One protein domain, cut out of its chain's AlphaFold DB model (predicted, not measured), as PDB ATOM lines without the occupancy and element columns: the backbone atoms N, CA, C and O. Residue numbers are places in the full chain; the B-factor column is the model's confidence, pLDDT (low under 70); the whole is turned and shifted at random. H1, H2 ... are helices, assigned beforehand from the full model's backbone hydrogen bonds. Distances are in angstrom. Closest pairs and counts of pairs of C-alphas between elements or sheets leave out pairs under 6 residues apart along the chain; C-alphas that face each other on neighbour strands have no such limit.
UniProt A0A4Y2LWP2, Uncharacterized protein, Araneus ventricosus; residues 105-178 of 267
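This is residues 105 to 178 of the 267 residues of an uncharacterized protein of Araneus ventricosus (UniProt A0A4Y2LWP2). What shape is it? A long helix, H4, crosses the helical hairpin of H1 and H2, with H3 across one end of H1; residues 164 to 178 of H4 stick out as an arm. What makes it? The printed part has 74 residues, 64 of them in the named helices H1, H2, H3, H4 in that order along the chain; its class is all helix, and it is loose, with a radius of gyration of the C-alphas of 14.3 A and spans of 49 by 24 by 21 A.

Where is H4? Residues 150 to 178, 42.4 A long, end at C-alpha 178, (16.159, -11.985, 26.498). And the others? H1, residues 106 to 123, 25.9 A, begins at C-alpha 106, (-16.765, -44.128, 15.989); H2 is residues 128 to 137, H3 140 to 146.

What does H4 touch? Its residues 159 to 163 alone touch H2, closest C-alphas Val 132 and Phe 160, 7.5 A, at a steep tilt of 55 degrees. And H1? It touches H3, closest C-alphas Pro 106 and Leu 142, 6.1 A. Backbones? Every O i to N i+4 pair is within hydrogen-bond range in H1, H3 and H4; 5 of 6 in H2.

Any cut? The printed part has no cut. Low confidence? Residues 123 to 130 are under 70.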
ATOM      1  N   THR A 105     -18.015 -46.274  20.215       93.44
ATOM      2  CA  THR A 105     -18.244 -46.364  18.771       93.44
ATOM      3  C   THR A 105     -17.574 -45.183  18.057       93.44
ATOM      4  O   THR A 105     -17.361 -44.134  18.673       93.44
ATOM      5  N   PRO A 106     -17.296 -45.269  16.741       92.19
ATOM      6  CA  PRO A 106     -16.765 -44.128  15.989       92.19
ATOM      7  C   PRO A 106     -17.649 -42.874  16.068       92.19
ATOM      8  O   PRO A 106     -17.143 -41.753  16.147       92.19
ATOM      9  N   ALA A 107     -18.973 -43.060  16.111       91.25
ATOM     10  CA  ALA A 107     -19.928 -41.978  16.330       91.25
ATOM     11  C   ALA A 107     -19.776 -41.375  17.736       91.25
ATOM     12  O   ALA A 107     -19.647 -40.161  17.867       91.25
ATOM     13  N   GLY A 108     -19.704 -42.213  18.776       92.06
ATOM     14  CA  GLY A 108     -19.474 -41.761  20.150       92.06
ATOM     15  C   GLY A 108     -18.162 -40.989  20.300       92.06
ATOM     16  O   GLY A 108     -18.150 -39.907  20.882       92.06
ATOM     17  N   PHE A 109     -17.077 -41.491  19.707       93.50
ATOM     18  CA  PHE A 109     -15.780 -40.816  19.699       93.50
ATOM     19  C   PHE A 109     -15.828 -39.467  18.965       93.50
ATOM     20  O   PHE A 109     -15.294 -38.475  19.461       93.50
ATOM     21  N   THR A 110     -16.533 -39.395  17.830       91.88
ATOM     22  CA  THR A 110     -16.775 -38.132  17.112       91.88
ATOM     23  C   THR A 110     -17.491 -37.116  17.998       91.88
ATOM     24  O   THR A 110     -17.057 -35.965  18.076       91.88
ATOM     25  N   CYS A 111     -18.547 -37.535  18.702       91.12
ATOM     26  CA  CYS A 111     -19.276 -36.662  19.616       91.12
ATOM     27  C   CYS A 111     -18.372 -36.137  20.742       91.12
ATOM     28  O   CYS A 111     -18.408 -34.947  21.025       91.12
ATOM     29  N   VAL A 112     -17.500 -36.972  21.321       91.94
ATOM     30  CA  VAL A 112     -16.520 -36.534  22.339       91.94
ATOM     31  C   VAL A 112     -15.550 -35.496  21.800       91.94
ATOM     32  O   VAL A 112     -15.312 -34.484  22.456       91.94
ATOM     33  N   ILE A 113     -15.026 -35.693  20.594       90.56
ATOM     34  CA  ILE A 113     -14.125 -34.719  19.975       90.56
ATOM     35  C   ILE A 113     -14.834 -33.376  19.743       90.56
ATOM     36  O   ILE A 113     -14.250 -32.323  20.009       90.56
ATOM     37  N   MET A 114     -16.083 -33.405  19.273       87.56
ATOM     38  CA  MET A 114     -16.891 -32.195  19.102       87.56
ATOM     39  C   MET A 114     -17.179 -31.509  20.440       87.56
ATOM     40  O   MET A 114     -17.026 -30.296  20.537       87.56
ATOM     41  N   GLU A 115     -17.505 -32.262  21.488       86.69
ATOM     42  CA  GLU A 115     -17.821 -31.690  22.799       86.69
ATOM     43  C   GLU A 115     -16.601 -31.017  23.440       86.69
ATOM     44  O   GLU A 115     -16.664 -29.860  23.851       86.69
ATOM     45  N   ILE A 116     -15.435 -31.678  23.414       87.19
ATOM     46  CA  ILE A 116     -14.157 -31.075  23.841       87.19
ATOM     47  C   ILE A 116     -13.888 -29.778  23.070       87.19
ATOM     48  O   ILE A 116     -13.345 -28.806  23.611       87.19
ATOM     49  N   TRP A 117     -14.236 -29.753  21.783       83.19
ATOM     50  CA  TRP A 117     -14.057 -28.574  20.957       83.19
ATOM     51  C   TRP A 117     -14.953 -27.416  21.390       83.19
ATOM     52  O   TRP A 117     -14.426 -26.327  21.640       83.19
ATOM     53  N   PHE A 118     -16.260 -27.659  21.513       83.12
ATOM     54  CA  PHE A 118     -17.238 -26.660  21.942       83.12
ATOM     55  C   PHE A 118     -16.930 -26.132  23.338       83.12
ATOM     56  O   PHE A 118     -16.902 -24.917  23.547       83.12
ATOM     57  N   TYR A 119     -16.602 -27.026  24.271       80.44
ATOM     58  CA  TYR A 119     -16.252 -26.664  25.638       80.44
ATOM     59  C   TYR A 119     -15.074 -25.681  25.687       80.44
ATOM     60  O   TYR A 119     -15.112 -24.664  26.386       80.44
ATOM     61  N   TYR A 120     -14.043 -25.929  24.877       75.56
ATOM     62  CA  TYR A 120     -12.899 -25.030  24.758       75.56
ATOM     63  C   TYR A 120     -13.257 -23.679  24.129       75.56
ATOM     64  O   TYR A 120     -12.798 -22.640  24.610       75.56
ATOM     65  N   GLU A 121     -14.032 -23.674  23.037       77.12
ATOM     66  CA  GLU A 121     -14.408 -22.425  22.365       77.12
ATOM     67  C   GLU A 121     -15.229 -21.521  23.284       77.12
ATOM     68  O   GLU A 121     -15.005 -20.307  23.303       77.12
ATOM     69  N   ALA A 122     -16.114 -22.120  24.084       78.25
ATOM     70  CA  ALA A 122     -16.965 -21.418  25.028       78.25
ATOM     71  C   ALA A 122     -16.195 -20.876  26.242       78.25
ATOM     72  O   ALA A 122     -16.429 -19.739  26.650       78.25
ATOM     73  N   ARG A 123     -15.280 -21.660  26.837       69.25
ATOM     74  CA  ARG A 123     -14.682 -21.311  28.142       69.25
ATOM     75  C   ARG A 123     -13.311 -20.633  28.091       69.25
ATOM     76  O   ARG A 123     -12.905 -20.088  29.109       69.25
ATOM     77  N   ARG A 124     -12.625 -20.589  26.935       59.94
ATOM     78  CA  ARG A 124     -11.402 -19.784  26.650       59.94
ATOM     79  C   ARG A 124     -10.322 -19.704  27.761       59.94
ATOM     80  O   ARG A 124      -9.543 -18.752  27.769       59.94
ATOM     81  N   GLN A 125     -10.224 -20.676  28.664       55.91
ATOM     82  CA  GLN A 125      -9.240 -20.701  29.752       55.91
ATOM     83  C   GLN A 125      -8.570 -22.070  29.827       55.91
ATOM     84  O   GLN A 125      -9.263 -23.081  29.802       55.91
ATOM     85  N   ASP A 126      -7.234 -22.060  29.863       59.94
ATOM     86  CA  ASP A 126      -6.266 -23.060  30.355       59.94
ATOM     87  C   ASP A 126      -6.409 -24.534  29.913       59.94
ATOM     88  O   ASP A 126      -5.616 -25.394  30.289       59.94
ATOM     89  N   PHE A 127      -7.356 -24.826  29.024       65.31
ATOM     90  CA  PHE A 127      -7.722 -26.168  28.569       65.31
ATOM     91  C   PHE A 127      -6.992 -26.610  27.287       65.31
ATOM     92  O   PHE A 127      -7.425 -27.540  26.606       65.31
ATOM     93  N   ASP A 128      -5.885 -25.951  26.921       62.34
ATOM     94  CA  ASP A 128      -5.120 -26.275  25.704       62.34
ATOM     95  C   ASP A 128      -4.564 -27.715  25.720       62.34
ATOM     96  O   ASP A 128      -4.468 -28.349  24.665       62.34
ATOM     97  N   TYR A 129      -4.243 -28.251  26.903       62.41
ATOM     98  CA  TYR A 129      -3.705 -29.608  27.076       62.41
ATOM     99  C   TYR A 129      -4.713 -30.688  26.681       62.41
ATOM    100  O   TYR A 129      -4.358 -31.669  26.029       62.41
ATOM    101  N   PHE A 130      -5.996 -30.464  26.970       68.75
ATOM    102  CA  PHE A 130      -7.027 -31.469  26.749       68.75
ATOM    103  C   PHE A 130      -7.159 -31.878  25.286       68.75
ATOM    104  O   PHE A 130      -7.292 -33.059  25.006       68.75
ATOM    105  N   LYS A 131      -7.060 -30.944  24.333       71.12
ATOM    106  CA  LYS A 131      -7.273 -31.264  22.911       71.12
ATOM    107  C   LYS A 131      -6.171 -32.133  22.324       71.12
ATOM    108  O   LYS A 131      -6.448 -33.134  21.665       71.12
ATOM    109  N   VAL A 132      -4.924 -31.709  22.510       77.94
ATOM    110  CA  VAL A 132      -3.780 -32.395  21.901       77.94
ATOM    111  C   VAL A 132      -3.484 -33.685  22.627       77.94
ATOM    112  O   VAL A 132      -3.248 -34.690  21.964       77.94
ATOM    113  N   ASP A 133      -3.557 -33.689  23.954       87.56
ATOM    114  CA  ASP A 133      -3.251 -34.895  24.710       87.56
ATOM    115  C   ASP A 133      -4.347 -35.940  24.524       87.56
ATOM    116  O   ASP A 133      -4.021 -37.102  24.291       87.56
ATOM    117  N   PHE A 134      -5.626 -35.539  24.481       89.50
ATOM    118  CA  PHE A 134      -6.713 -36.456  24.135       89.50
ATOM    119  C   PHE A 134      -6.503 -37.059  22.756       89.50
ATOM    120  O   PHE A 134      -6.481 -38.281  22.623       89.50
ATOM    121  N   TRP A 135      -6.291 -36.227  21.732       90.62
ATOM    122  CA  TRP A 135      -6.088 -36.734  20.379       90.62
ATOM    123  C   TRP A 135      -4.866 -37.652  20.300       90.62
ATOM    124  O   TRP A 135      -4.920 -38.702  19.669       90.62
ATOM    125  N   ASN A 136      -3.761 -37.310  20.959       90.88
ATOM    126  CA  ASN A 136      -2.543 -38.115  20.914       90.88
ATOM    127  C   ASN A 136      -2.683 -39.458  21.643       90.88
ATOM    128  O   ASN A 136      -2.157 -40.450  21.140       90.88
ATOM    129  N   ARG A 137      -3.414 -39.495  22.766       93.25
ATOM    130  CA  ARG A 137      -3.712 -40.710  23.547       93.25
ATOM    131  C   ARG A 137      -4.825 -41.569  22.943       93.25
ATOM    132  O   ARG A 137      -4.975 -42.727  23.320       93.25
ATOM    133  N   SER A 138      -5.620 -41.008  22.033       93.19
ATOM    134  CA  SER A 138      -6.741 -41.719  21.418       93.19
ATOM    135  C   SER A 138      -6.254 -42.880  20.531       93.19
ATOM    136  O   SER A 138      -5.265 -42.710  19.805       93.19
ATOM    137  N   PRO A 139      -6.960 -44.030  20.516       94.94
ATOM    138  CA  PRO A 139      -6.637 -45.174  19.664       94.94
ATOM    139  C   PRO A 139      -6.535 -44.802  18.182       94.94
ATOM    140  O   PRO A 139      -7.362 -44.053  17.659       94.94
ATOM    141  N   ILE A 140      -5.528 -45.345  17.488       95.38
ATOM    142  CA  ILE A 140      -5.239 -45.017  16.080       95.38
ATOM    143  C   ILE A 140      -6.453 -45.283  15.187       95.38
ATOM    144  O   ILE A 140      -6.842 -44.400  14.427       95.38
ATOM    145  N   ASN A 141      -7.092 -46.440  15.349       93.94
ATOM    146  CA  ASN A 141      -8.274 -46.836  14.585       93.94
ATOM    147  C   ASN A 141      -9.422 -45.823  14.717       93.94
ATOM    148  O   ASN A 141     -10.061 -45.482  13.726       93.94
ATOM    149  N   LEU A 142      -9.666 -45.289  15.917       93.25
ATOM    150  CA  LEU A 142     -10.699 -44.272  16.122       93.25
ATOM    151  C   LEU A 142     -10.334 -42.946  15.438       93.25
ATOM    152  O   LEU A 142     -11.193 -42.304  14.834       93.25
ATOM    153  N   ARG A 143      -9.056 -42.547  15.481       94.06
ATOM    154  CA  ARG A 143      -8.577 -41.324  14.813       94.06
ATOM    155  C   ARG A 143      -8.682 -41.413  13.299       94.06
ATOM    156  O   ARG A 143      -9.084 -40.438  12.673       94.06
ATOM    157  N   GLU A 144      -8.324 -42.557  12.727       93.75
ATOM    158  CA  GLU A 144      -8.385 -42.801  11.285       93.75
ATOM    159  C   GLU A 144      -9.822 -42.760  10.771       93.75
ATOM    160  O   GLU A 144     -10.090 -42.073   9.793       93.75
ATOM    161  N   ILE A 145     -10.768 -43.384  11.476       91.19
ATOM    162  CA  ILE A 145     -12.179 -43.345  11.072       91.19
ATOM    163  C   ILE A 145     -12.721 -41.913  11.136       91.19
ATOM    164  O   ILE A 145     -13.370 -41.424  10.214       91.19
ATOM    165  N   VAL A 146     -12.446 -41.199  12.227       89.94
ATOM    166  CA  VAL A 146     -13.044 -39.876  12.437       89.94
ATOM    167  C   VAL A 146     -12.387 -38.789  11.582       89.94
ATOM    168  O   VAL A 146     -13.048 -37.817  11.219       89.94
ATOM    169  N   ILE A 147     -11.123 -38.944  11.173       91.12
ATOM    170  CA  ILE A 147     -10.469 -37.984  10.270       91.12
ATOM    171  C   ILE A 147     -10.961 -38.081   8.819       91.12
ATOM    172  O   ILE A 147     -10.632 -37.208   8.010       91.12
ATOM    173  N   GLU A 148     -11.732 -39.108   8.462       91.69
ATOM    174  CA  GLU A 148     -12.458 -39.161   7.187       91.69
ATOM    175  C   GLU A 148     -13.653 -38.199   7.173       91.69
ATOM    176  O   GLU A 148     -14.043 -37.699   6.116       91.69
ATOM    177  N   ILE A 149     -14.183 -37.844   8.348       90.50
ATOM    178  CA  ILE A 149     -15.259 -36.865   8.486       90.50
ATOM    179  C   ILE A 149     -14.683 -35.463   8.249       90.50
ATOM    180  O   ILE A 149     -13.887 -34.951   9.039       90.50
ATOM    181  N   SER A 150     -15.106 -34.824   7.153       89.88
ATOM    182  CA  SER A 150     -14.568 -33.536   6.674       89.88
ATOM    183  C   SER A 150     -14.522 -32.450   7.754       89.88
ATOM    184  O   SER A 150     -13.505 -31.770   7.908       89.88
ATOM    185  N   ASP A 151     -15.589 -32.308   8.542       86.88
ATOM    186  CA  ASP A 151     -15.672 -31.259   9.560       86.88
ATOM    187  C   ASP A 151     -14.763 -31.539  10.755       86.88
ATOM    188  O   ASP A 151     -14.046 -30.641  11.203       86.88
ATOM    189  N   VAL A 152     -14.678 -32.797  11.198       86.00
ATOM    190  CA  VAL A 152     -13.752 -33.174  12.271       86.00
ATOM    191  C   VAL A 152     -12.306 -33.026  11.810       86.00
ATOM    192  O   VAL A 152     -11.483 -32.479  12.542       86.00
ATOM    193  N   ARG A 153     -11.986 -33.409  10.569       90.25
ATOM    194  CA  ARG A 153     -10.657 -33.185   9.982       90.25
ATOM    195  C   ARG A 153     -10.269 -31.709  10.017       90.25
ATOM    196  O   ARG A 153      -9.178 -31.375  10.483       90.25
ATOM    197  N   LYS A 154     -11.143 -30.816   9.539       89.50
ATOM    198  CA  LYS A 154     -10.900 -29.362   9.570       89.50
ATOM    199  C   LYS A 154     -10.674 -28.874  10.999       89.50
ATOM    200  O   LYS A 154      -9.751 -28.097  11.240       89.50
ATOM    201  N   MET A 155     -11.482 -29.361  11.937       85.81
ATOM    202  CA  MET A 155     -11.407 -29.013  13.351       85.81
ATOM    203  C   MET A 155     -10.072 -29.435  13.979       85.81
ATOM    204  O   MET A 155      -9.376 -28.617  14.582       85.81
ATOM    205  N   VAL A 156      -9.653 -30.681  13.757       85.31
ATOM    206  CA  VAL A 156      -8.372 -31.225  14.229       85.31
ATOM    207  C   VAL A 156      -7.195 -30.437  13.639       85.31
ATOM    208  O   VAL A 156      -6.313 -29.995  14.376       85.31
ATOM    209  N   ILE A 157      -7.197 -30.170  12.328       88.12
ATOM    210  CA  ILE A 157      -6.150 -29.368  11.667       88.12
ATOM    211  C   ILE A 157      -6.094 -27.946  12.245       88.12
ATOM    212  O   ILE A 157      -5.010 -27.421  12.520       88.12
ATOM    213  N   SER A 158      -7.253 -27.316  12.454       86.44
ATOM    214  CA  SER A 158      -7.358 -25.987  13.065       86.44
ATOM    215  C   SER A 158      -6.761 -25.964  14.478       86.44
ATOM    216  O   SER A 158      -5.997 -25.054  14.819       86.44
ATOM    217  N   CYS A 159      -7.026 -27.009  15.269       82.44
ATOM    218  CA  CYS A 159      -6.454 -27.201  16.599       82.44
ATOM    219  C   CYS A 159      -4.921 -27.179  16.571       82.44
ATOM    220  O   CYS A 159      -4.278 -26.331  17.199       82.44
ATOM    221  N   PHE A 160      -4.329 -28.078  15.779       84.12
ATOM    222  CA  PHE A 160      -2.879 -28.228  15.691       84.12
ATOM    223  C   PHE A 160      -2.197 -26.953  15.194       84.12
ATOM    224  O   PHE A 160      -1.160 -26.548  15.727       84.12
ATOM    225  N   ASN A 161      -2.801 -26.269  14.221       86.88
ATOM    226  CA  ASN A 161      -2.294 -24.994  13.724       86.88
ATOM    227  C   ASN A 161      -2.333 -23.895  14.790       86.88
ATOM    228  O   ASN A 161      -1.386 -23.114  14.898       86.88
ATOM    229  N   THR A 162      -3.395 -23.842  15.594       83.50
ATOM    230  CA  THR A 162      -3.528 -22.872  16.690       83.50
ATOM    231  C   THR A 162      -2.435 -23.076  17.735       83.50
ATOM    232  O   THR A 162      -1.752 -22.123  18.107       83.50
ATOM    233  N   ILE A 163      -2.184 -24.321  18.133       78.62
ATOM    234  CA  ILE A 163      -1.162 -24.654  19.135       78.62
ATOM    235  C   ILE A 163       0.247 -24.396  18.601       78.62
ATOM    236  O   ILE A 163       1.079 -23.809  19.293       78.62
ATOM    237  N   LYS A 164       0.510 -24.734  17.333       84.12
ATOM    238  CA  LYS A 164       1.779 -24.409  16.667       84.12
ATOM    239  C   LYS A 164       2.038 -22.898  16.636       84.12
ATOM    240  O   LYS A 164       3.170 -22.470  16.860       84.12
ATOM    241  N   ARG A 165       1.005 -22.084  16.380       85.00
ATOM    242  CA  ARG A 165       1.101 -20.613  16.417       85.00
ATOM    243  C   ARG A 165       1.368 -20.095  17.832       85.00
ATOM    244  O   ARG A 165       2.266 -19.272  17.980       85.00
ATOM    245  N   LYS A 166       0.661 -20.602  18.853       80.94
ATOM    246  CA  LYS A 166       0.881 -20.230  20.266       80.94
ATOM    247  C   LYS A 166       2.335 -20.474  20.691       80.94
ATOM    248  O   LYS A 166       3.021 -19.524  21.056       80.94
ATOM    249  N   ARG A 167       2.854 -21.688  20.470       81.12
ATOM    250  CA  ARG A 167       4.251 -22.050  20.791       81.12
ATOM    251  C   ARG A 167       5.280 -21.174  20.069       81.12
ATOM    252  O   ARG A 167       6.288 -20.784  20.649       81.12
ATOM    253  N   LYS A 168       5.038 -20.832  18.795       84.62
ATOM    254  CA  LYS A 168       5.929 -19.941  18.030       84.62
ATOM    255  C   LYS A 168       5.940 -18.517  18.598       84.62
ATOM    256  O   LYS A 168       6.996 -17.881  18.627       84.62
ATOM    257  N   ASN A 169       4.787 -18.019  19.037       80.44
ATOM    258  CA  ASN A 169       4.658 -16.686  19.619       80.44
ATOM    259  C   ASN A 169       5.329 -16.605  20.996       80.44
ATOM    260  O   ASN A 169       6.066 -15.654  21.240       80.44
ATOM    261  N   GLU A 170       5.147 -17.620  21.845       80.06
ATOM    262  CA  GLU A 170       5.823 -17.738  23.146       80.06
ATOM    263  C   GLU A 170       7.345 -17.741  22.970       80.06
ATOM    264  O   GLU A 170       8.032 -16.875  23.511       80.06
ATOM    265  N   PHE A 171       7.864 -18.597  22.086       78.38
ATOM    266  CA  PHE A 171       9.296 -18.651  21.785       78.38
ATOM    267  C   PHE A 171       9.850 -17.314  21.257       78.38
ATOM    268  O   PHE A 171      10.933 -16.871  21.647       78.38
ATOM    269  N   SER A 172       9.093 -16.630  20.393       79.44
ATOM    270  CA  SER A 172       9.476 -15.307  19.875       79.44
ATOM    271  C   SER A 172       9.482 -14.246  20.980       79.44
ATOM    272  O   SER A 172      10.369 -13.392  21.015       79.44
ATOM    273  N   SER A 173       8.515 -14.303  21.901       74.19
ATOM    274  CA  SER A 173       8.442 -13.399  23.050       74.19
ATOM    275  C   SER A 173       9.590 -13.617  24.037       74.19
ATOM    276  O   SER A 173      10.159 -12.632  24.503       74.19
ATOM    277  N   ASP A 174      10.017 -14.861  24.265       76.00
ATOM    278  CA  ASP A 174      11.155 -15.181  25.132       76.00
ATOM    279  C   ASP A 174      12.484 -14.703  24.546       76.00
ATOM    280  O   ASP A 174      13.304 -14.120  25.258       76.00
ATOM    281  N   ILE A 175      12.691 -14.880  23.236       81.12
ATOM    282  CA  ILE A 175      13.867 -14.332  22.545       81.12
ATOM    283  C   ILE A 175      13.880 -12.806  22.649       81.12
ATOM    284  O   ILE A 175      14.918 -12.215  22.948       81.12
ATOM    285  N   ASN A 176      12.737 -12.158  22.422       76.56
ATOM    286  CA  ASN A 176      12.635 -10.705  22.513       76.56
ATOM    287  C   ASN A 176      12.840 -10.207  23.947       76.56
ATOM    288  O   ASN A 176      13.525  -9.205  24.142       76.56
ATOM    289  N   ARG A 177      12.322 -10.925  24.952       70.75
ATOM    290  CA  ARG A 177      12.540 -10.633  26.372       70.75
ATOM    291  C   ARG A 177      14.021 -10.748  26.733       70.75
ATOM    292  O   ARG A 177      14.549  -9.818  27.338       70.75
ATOM    293  N   LYS A 178      14.707 -11.815  26.302       78.06
ATOM    294  CA  LYS A 178      16.159 -11.985  26.498       78.06
ATOM    295  C   LYS A 178      16.960 -10.861  25.835       78.06
ATOM    296  O   LYS A 178      17.745 -10.197  26.508       78.06
TER     297      LYS A 178